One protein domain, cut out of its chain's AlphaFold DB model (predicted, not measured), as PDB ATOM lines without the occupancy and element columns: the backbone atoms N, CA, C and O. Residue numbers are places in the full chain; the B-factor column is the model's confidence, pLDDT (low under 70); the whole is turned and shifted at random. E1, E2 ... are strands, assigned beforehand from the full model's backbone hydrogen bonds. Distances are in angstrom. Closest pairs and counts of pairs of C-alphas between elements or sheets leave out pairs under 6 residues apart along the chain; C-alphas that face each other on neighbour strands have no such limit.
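This is residues 156 to 215 of the 222 residues of an uncharacterized protein of Polyangium sp. SDU3-1 (UniProt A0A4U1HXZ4). What is the shape? With little regular structure, this is a flat body of loops with one small hairpin, E1 and E2, near one end of its longest axis; its loop, residues 193 to 210, runs out to the other end and folds back, while residues 156 to 188 wind beside it. What builds it? The printed part has 60 residues, no named helix and two antiparallel strands, E1 then E2; the class is all strand, with 8 residues in named elements. How large is it? It is compact, radius of gyration of the C-alphas 11.7 A, spanning 33 by 29 by 15 A.

Where is E1? Residues 189 to 192, 9.2 A long, from C-alpha 189 at (9.611, -30.080, 0.529). Where is E2? Residues 211 to 214, 9.9 A long, to C-alpha 214 at (8.595, -27.235, -2.535).

How do the strands stand? E1 and E2 form a hairpin, antiparallel at 138 degrees; C-alphas 189 and 214 face each other at 4.3 A. Which backbone atoms pair? N 190 and O 213, 2.8 A apart, are within hydrogen-bond range. Any other pairing? Residues 166 to 167 pair briefly with 170 to 171, antiparallel.

Which C-alphas are farthest apart? Those of Met 187 and Asp 202, 34.0 A. Is anything cut or long? The printed part has no cut; the link E1 to E2, 18 residues, is long. Where is confidence low? pLDDT is under 70 at residues 160 to 162 and 200.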
ATOM      1  N   MET A 156       6.447 -45.926  16.063       79.81
ATOM      2  CA  MET A 156       6.790 -47.318  16.406       79.81
ATOM      3  C   MET A 156       5.585 -48.179  16.809       79.81
ATOM      4  O   MET A 156       5.669 -49.402  16.784       79.81
ATOM      5  N   GLN A 157       4.463 -47.572  17.199       80.25
ATOM      6  CA  GLN A 157       3.255 -48.309  17.580       80.25
ATOM      7  C   GLN A 157       2.445 -48.770  16.362       80.25
ATOM      8  O   GLN A 157       1.538 -49.592  16.493       80.25
ATOM      9  N   CYS A 158       2.774 -48.253  15.177       79.06
ATOM     10  CA  CYS A 158       2.034 -48.488  13.946       79.06
ATOM     11  C   CYS A 158       2.575 -49.634  13.082       79.06
ATOM     12  O   CYS A 158       1.933 -50.001  12.093       79.06
ATOM     13  N   GLY A 159       3.711 -50.226  13.458       73.19
ATOM     14  CA  GLY A 159       4.267 -51.427  12.836       73.19
ATOM     15  C   GLY A 159       5.790 -51.406  12.704       73.19
ATOM     16  O   GLY A 159       6.425 -50.358  12.787       73.19
ATOM     17  N   ASP A 160       6.362 -52.589  12.460       60.19
ATOM     18  CA  ASP A 160       7.805 -52.824  12.627       60.19
ATOM     19  C   ASP A 160       8.592 -52.901  11.301       60.19
ATOM     20  O   ASP A 160       9.806 -52.701  11.287       60.19
ATOM     21  N   GLU A 161       7.938 -53.222  10.174       55.12
ATOM     22  CA  GLU A 161       8.633 -53.605   8.924       55.12
ATOM     23  C   GLU A 161       8.585 -52.548   7.807       55.12
ATOM     24  O   GLU A 161       9.403 -52.563   6.886       55.12
ATOM     25  N   SER A 162       7.660 -51.598   7.895       69.50
ATOM     26  CA  SER A 162       7.525 -50.458   6.988       69.50
ATOM     27  C   SER A 162       7.265 -49.228   7.839       69.50
ATOM     28  O   SER A 162       6.464 -49.313   8.762       69.50
ATOM     29  N   TYR A 163       7.929 -48.107   7.560       80.94
ATOM     30  CA  TYR A 163       7.641 -46.851   8.254       80.94
ATOM     31  C   TYR A 163       6.150 -46.518   8.087       80.94
ATOM     32  O   TYR A 163       5.711 -46.254   6.971       80.94
ATOM     33  N   VAL A 164       5.371 -46.605   9.167       88.25
ATOM     34  CA  VAL A 164       3.952 -46.231   9.216       88.25
ATOM     35  C   VAL A 164       3.855 -45.058  10.191       88.25
ATOM     36  O   VAL A 164       3.968 -45.281  11.396       88.25
ATOM     37  N   PRO A 165       3.708 -43.811   9.717       88.12
ATOM     38  CA  PRO A 165       3.648 -42.664  10.606       88.12
ATOM     39  C   PRO A 165       2.385 -42.683  11.470       88.12
ATOM     40  O   PRO A 165       1.285 -43.025  11.021       88.12
ATOM     41  N   CYS A 166       2.552 -42.247  12.712       89.88
ATOM     42  CA  CYS A 166       1.466 -41.896  13.601       89.88
ATOM     43  C   CYS A 166       1.080 -40.431  13.384       89.88
ATOM     44  O   CYS A 166       1.849 -39.529  13.721       89.88
ATOM     45  N   VAL A 167      -0.086 -40.178  12.792       91.62
ATOM     46  CA  VAL A 167      -0.530 -38.835  12.388       91.62
ATOM     47  C   VAL A 167      -1.859 -38.560  13.061       91.62
ATOM     48  O   VAL A 167      -2.785 -39.348  12.893       91.62
ATOM     49  N   GLU A 168      -1.948 -37.484  13.846       88.44
ATOM     50  CA  GLU A 168      -3.150 -37.164  14.636       88.44
ATOM     51  C   GLU A 168      -3.666 -38.375  15.439       88.44
ATOM     52  O   GLU A 168      -4.860 -38.658  15.528       88.44
ATOM     53  N   HIS A 169      -2.726 -39.127  16.011       86.69
ATOM     54  CA  HIS A 169      -2.974 -40.353  16.764       86.69
ATOM     55  C   HIS A 169      -3.587 -41.509  15.962       86.69
ATOM     56  O   HIS A 169      -4.173 -42.415  16.549       86.69
ATOM     57  N   VAL A 170      -3.453 -41.516  14.632       86.62
ATOM     58  CA  VAL A 170      -3.894 -42.605  13.750       86.62
ATOM     59  C   VAL A 170      -2.725 -43.123  12.920       86.62
ATOM     60  O   VAL A 170      -1.998 -42.357  12.288       86.62
ATOM     61  N   CYS A 171      -2.572 -44.445  12.861       87.81
ATOM     62  CA  CYS A 171      -1.562 -45.073  12.016       87.81
ATOM     63  C   CYS A 171      -1.928 -44.935  10.537       87.81
ATOM     64  O   CYS A 171      -2.918 -45.516  10.078       87.81
ATOM     65  N   LYS A 172      -1.123 -44.196   9.772       90.56
ATOM     66  CA  LYS A 172      -1.351 -43.985   8.340       90.56
ATOM     67  C   LYS A 172      -0.356 -44.756   7.500       90.56
ATOM     68  O   LYS A 172       0.848 -44.623   7.652       90.56
ATOM     69  N   GLN A 173      -0.872 -45.567   6.582       89.50
ATOM     70  CA  GLN A 173      -0.025 -46.266   5.622       89.50
ATOM     71  C   GLN A 173       0.589 -45.256   4.636       89.50
ATOM     72  O   GLN A 173      -0.133 -44.366   4.170       89.50
ATOM     73  N   PRO A 174       1.877 -45.400   4.277       87.19
ATOM     74  CA  PRO A 174       2.502 -44.568   3.258       87.19
ATOM     75  C   PRO A 174       1.739 -44.630   1.937       87.19
ATOM     76  O   PRO A 174       1.339 -45.706   1.480       87.19
ATOM     77  N   VAL A 175       1.567 -43.477   1.292       89.31
ATOM     78  CA  VAL A 175       0.880 -43.374   0.001       89.31
ATOM     79  C   VAL A 175       1.891 -43.016  -1.079       89.31
ATOM     80  O   VAL A 175       2.605 -42.024  -0.980       89.31
ATOM     81  N   ALA A 176       1.952 -43.815  -2.146       88.25
ATOM     82  CA  ALA A 176       2.861 -43.548  -3.254       88.25
ATOM     83  C   ALA A 176       2.536 -42.199  -3.921       88.25
ATOM     84  O   ALA A 176       1.466 -42.034  -4.504       88.25
ATOM     85  N   GLY A 177       3.480 -41.257  -3.857       85.38
ATOM     86  CA  GLY A 177       3.315 -39.910  -4.411       85.38
ATOM     87  C   GLY A 177       2.482 -38.955  -3.549       85.38
ATOM     88  O   GLY A 177       2.177 -37.865  -4.023       85.38
ATOM     89  N   GLY A 178       2.131 -39.347  -2.322       93.50
ATOM     90  CA  GLY A 178       1.511 -38.483  -1.318       93.50
ATOM     91  C   GLY A 178       2.338 -38.424  -0.033       93.50
ATOM     92  O   GLY A 178       3.426 -38.994   0.035       93.50
ATOM     93  N   CYS A 179       1.811 -37.737   0.974       95.75
ATOM     94  CA  CYS A 179       2.432 -37.597   2.291       95.75
ATOM     95  C   CYS A 179       1.367 -37.415   3.379       95.75
ATOM     96  O   CYS A 179       0.248 -36.980   3.097       95.75
ATOM     97  N   TRP A 180       1.719 -37.715   4.623       95.44
ATOM     98  CA  TRP A 180       0.944 -37.349   5.806       95.44
ATOM     99  C   TRP A 180       1.698 -36.376   6.713       95.44
ATOM    100  O   TRP A 180       1.058 -35.573   7.389       95.44
ATOM    101  N   LYS A 181       3.035 -36.423   6.699       93.69
ATOM    102  CA  LYS A 181       3.925 -35.474   7.378       93.69
ATOM    103  C   LYS A 181       5.020 -34.947   6.450       93.69
ATOM    104  O   LYS A 181       5.289 -35.516   5.391       93.69
ATOM    105  N   ASP A 182       5.681 -33.875   6.874       93.00
ATOM    106  CA  ASP A 182       6.779 -33.247   6.133       93.00
ATOM    107  C   ASP A 182       7.999 -34.169   6.002       93.00
ATOM    108  O   ASP A 182       8.694 -34.123   4.992       93.00
ATOM    109  N   GLU A 183       8.247 -35.056   6.971       90.88
ATOM    110  CA  GLU A 183       9.390 -35.979   6.948       90.88
ATOM    111  C   GLU A 183       9.273 -37.061   5.866       90.88
ATOM    112  O   GLU A 183      10.271 -37.676   5.484       90.88
ATOM    113  N   GLU A 184       8.061 -37.295   5.355       91.00
ATOM    114  CA  GLU A 184       7.825 -38.170   4.203       91.00
ATOM    115  C   GLU A 184       8.179 -37.480   2.880       91.00
ATOM    116  O   GLU A 184       8.328 -38.140   1.846       91.00
ATOM    117  N   CYS A 185       8.336 -36.157   2.903       91.12
ATOM    118  CA  CYS A 185       8.757 -35.372   1.763       91.12
ATOM    119  C   CYS A 185      10.290 -35.270   1.688       91.12
ATOM    120  O   CYS A 185      11.022 -35.415   2.665       91.12
ATOM    121  N   GLY A 186      10.808 -35.067   0.471       89.25
ATOM    122  CA  GLY A 186      12.243 -34.886   0.255       89.25
ATOM    123  C   GLY A 186      12.785 -33.618   0.926       89.25
ATOM    124  O   GLY A 186      12.035 -32.777   1.415       89.25
ATOM    125  N   MET A 187      14.109 -33.445   0.902       90.12
ATOM    126  CA  MET A 187      14.731 -32.200   1.372       90.12
ATOM    127  C   MET A 187      14.095 -30.985   0.672       90.12
ATOM    128  O   MET A 187      13.920 -31.007  -0.544       90.12
ATOM    129  N   GLU A 188      13.789 -29.937   1.444       90.75
ATOM    130  CA  GLU A 188      13.171 -28.681   0.973       90.75
ATOM    131  C   GLU A 188      11.723 -28.807   0.463       90.75
ATOM    132  O   GLU A 188      11.224 -27.918  -0.232       90.75
ATOM    133  N   MET A 189      11.029 -29.886   0.822       94.88
ATOM    134  CA  MET A 189       9.611 -30.080   0.529       94.88
ATOM    135  C   MET A 189       8.789 -30.157   1.822       94.88
ATOM    136  O   MET A 189       9.308 -30.548   2.862       94.88
ATOM    137  N   ILE A 190       7.514 -29.781   1.745       94.94
ATOM    138  CA  ILE A 190       6.526 -29.878   2.829       94.94
ATOM    139  C   ILE A 190       5.284 -30.611   2.341       94.94
ATOM    140  O   ILE A 190       4.976 -30.608   1.145       94.94
ATOM    141  N   CYS A 191       4.563 -31.223   3.269       95.88
ATOM    142  CA  CYS A 191       3.331 -31.922   2.996       95.88
ATOM    143  C   CYS A 191       2.141 -30.961   3.007       95.88
ATOM    144  O   CYS A 191       1.711 -30.469   4.047       95.88
ATOM    145  N   VAL A 192       1.577 -30.698   1.829       95.81
ATOM    146  CA  VAL A 192       0.477 -29.745   1.664       95.81
ATOM    147  C   VAL A 192      -0.837 -30.479   1.439       95.81
ATOM    148  O   VAL A 192      -0.934 -31.382   0.609       95.81
ATOM    149  N   GLY A 193      -1.879 -30.063   2.161       95.25
ATOM    150  CA  GLY A 193      -3.239 -30.571   1.972       95.25
ATOM    151  C   GLY A 193      -3.511 -31.939   2.597       95.25
ATOM    152  O   GLY A 193      -4.554 -32.521   2.305       95.25
ATOM    153  N   ALA A 194      -2.612 -32.445   3.447       96.62
ATOM    154  CA  ALA A 194      -2.894 -33.624   4.254       96.62
ATOM    155  C   ALA A 194      -3.995 -33.318   5.275       96.62
ATOM    156  O   ALA A 194      -3.996 -32.271   5.924       96.62
ATOM    157  N   PHE A 195      -4.927 -34.253   5.420       95.25
ATOM    158  CA  PHE A 195      -5.961 -34.227   6.438       95.25
ATOM    159  C   PHE A 195      -6.092 -35.616   7.046       95.25
ATOM    160  O   PHE A 195      -6.284 -36.603   6.332       95.25
ATOM    161  N   VAL A 196      -6.020 -35.680   8.370       92.75
ATOM    162  CA  VAL A 196      -6.278 -36.891   9.138       92.75
ATOM    163  C   VAL A 196      -7.334 -36.574  10.176       92.75
ATOM    164  O   VAL A 196      -7.175 -35.630  10.943       92.75
ATOM    165  N   CYS A 197      -8.399 -37.368  10.203       87.81
ATOM    166  CA  CYS A 197      -9.341 -37.333  11.300       87.81
ATOM    167  C   CYS A 197      -8.644 -37.842  12.567       87.81
ATOM    168  O   CYS A 197      -8.202 -38.999  12.576       87.81
ATOM    169  N   PRO A 198      -8.533 -37.019  13.625       84.75
ATOM    170  CA  PRO A 198      -7.844 -37.437  14.830       84.75
ATOM    171  C   PRO A 198      -8.531 -38.629  15.479       84.75
ATOM    172  O   PRO A 198      -9.762 -38.749  15.464       84.75
ATOM    173  N   CYS A 199      -7.746 -39.510  16.092       81.06
ATOM    174  CA  CYS A 199      -8.335 -40.667  16.744       81.06
ATOM    175  C   CYS A 199      -9.314 -40.258  17.862       81.06
ATOM    176  O   CYS A 199      -8.994 -39.458  18.739       81.06
ATOM    177  N   GLY A 200     -10.513 -40.849  17.848       69.88
ATOM    178  CA  GLY A 200     -11.579 -40.551  18.808       69.88
ATOM    179  C   GLY A 200     -12.396 -39.303  18.464       69.88
ATOM    180  O   GLY A 200     -13.276 -38.942  19.238       69.88
ATOM    181  N   SER A 201     -12.129 -38.668  17.320       77.50
ATOM    182  CA  SER A 201     -12.966 -37.600  16.772       77.50
ATOM    183  C   SER A 201     -13.971 -38.153  15.760       77.50
ATOM    184  O   SER A 201     -13.659 -39.072  15.005       77.50
ATOM    185  N   ASP A 202     -15.159 -37.551  15.709       79.06
ATOM    186  CA  ASP A 202     -16.124 -37.761  14.628       79.06
ATOM    187  C   ASP A 202     -15.899 -36.695  13.549       79.06
ATOM    188  O   ASP A 202     -16.345 -35.553  13.679       79.06
ATOM    189  N   CYS A 203     -15.176 -37.054  12.486       82.75
ATOM    190  CA  CYS A 203     -14.996 -36.182  11.326       82.75
ATOM    191  C   CYS A 203     -15.931 -36.592  10.187       82.75
ATOM    192  O   CYS A 203     -15.993 -37.760   9.807       82.75
ATOM    193  N   ASP A 204     -16.587 -35.610   9.569       90.62
ATOM    194  CA  ASP A 204     -17.425 -35.833   8.382       90.62
ATOM    195  C   ASP A 204     -16.601 -36.038   7.096       90.62
ATOM    196  O   ASP A 204     -17.117 -36.508   6.076       90.62
ATOM    197  N   ALA A 205     -15.320 -35.661   7.122       89.75
ATOM    198  CA  ALA A 205     -14.400 -35.797   6.002       89.75
ATOM    199  C   ALA A 205     -13.536 -37.063   6.149       89.75
ATOM    200  O   ALA A 205     -13.049 -37.341   7.247       89.75
ATOM    201  N   PRO A 206     -13.308 -37.820   5.058       90.31
ATOM    202  CA  PRO A 206     -12.353 -38.921   5.073       90.31
ATOM    203  C   PRO A 206     -10.921 -38.389   5.183       90.31
ATOM    204  O   PRO A 206     -10.647 -37.257   4.788       90.31
ATOM    205  N   ASP A 207      -9.997 -39.233   5.641       93.44
ATOM    206  CA  ASP A 207      -8.571 -38.913   5.589       93.44
ATOM    207  C   ASP A 207      -8.108 -38.735   4.140       93.44
ATOM    208  O   ASP A 207      -8.442 -39.538   3.260       93.44
ATOM    209  N   VAL A 208      -7.299 -37.709   3.898       96.31
ATOM    210  CA  VAL A 208      -6.758 -37.392   2.577       96.31
ATOM    211  C   VAL A 208      -5.251 -37.185   2.704       96.31
ATOM    212  O   VAL A 208      -4.834 -36.324   3.477       96.31
ATOM    213  N   PRO A 209      -4.417 -37.944   1.970       96.88
ATOM    214  CA  PRO A 209      -2.987 -37.682   1.944       96.88
ATOM    215  C   PRO A 209      -2.720 -36.350   1.242       96.88
ATOM    216  O   PRO A 209      -3.370 -36.006   0.252       96.88
ATOM    217  N   GLY A 210      -1.737 -35.619   1.748       97.19
ATOM    218  CA  GLY A 210      -1.231 -34.414   1.118       97.19
ATOM    219  C   GLY A 210      -0.346 -34.717  -0.085       97.19
ATOM    220  O   GLY A 210      -0.102 -35.869  -0.457       97.19
ATOM    221  N   THR A 211       0.155 -33.648  -0.689       96.75
ATOM    222  CA  THR A 211       1.154 -33.687  -1.755       96.75
ATOM    223  C   THR A 211       2.423 -33.003  -1.271       96.75
ATOM    224  O   THR A 211       2.358 -31.944  -0.652       96.75
ATOM    225  N   CYS A 212       3.582 -33.590  -1.567       95.38
ATOM    226  CA  CYS A 212       4.850 -32.931  -1.298       95.38
ATOM    227  C   CYS A 212       5.047 -31.768  -2.274       95.38
ATOM    228  O   CYS A 212       5.175 -31.976  -3.484       95.38
ATOM    229  N   GLU A 213       5.125 -30.554  -1.745       95.19
ATOM    230  CA  GLU A 213       5.389 -29.332  -2.501       95.19
ATOM    231  C   GLU A 213       6.700 -28.698  -2.038       95.19
ATOM    232  O   GLU A 213       7.111 -28.871  -0.894       95.19
ATOM    233  N   LEU A 214       7.388 -27.969  -2.922       93.62
ATOM    234  CA  LEU A 214       8.595 -27.235  -2.535       93.62
ATOM    235  C   LEU A 214       8.230 -26.136  -1.539       93.62
ATOM    236  O   LEU A 214       7.290 -25.375  -1.782       93.62
ATOM    237  N   ILE A 215       9.015 -26.008  -0.465       87.94
ATOM    238  CA  ILE A 215       8.896 -24.875   0.451       87.94
ATOM    239  C   ILE A 215       9.039 -23.609  -0.397       87.94
ATOM    240  O   ILE A 215      10.050 -23.471  -1.098       87.94
TER     241      ILE A 215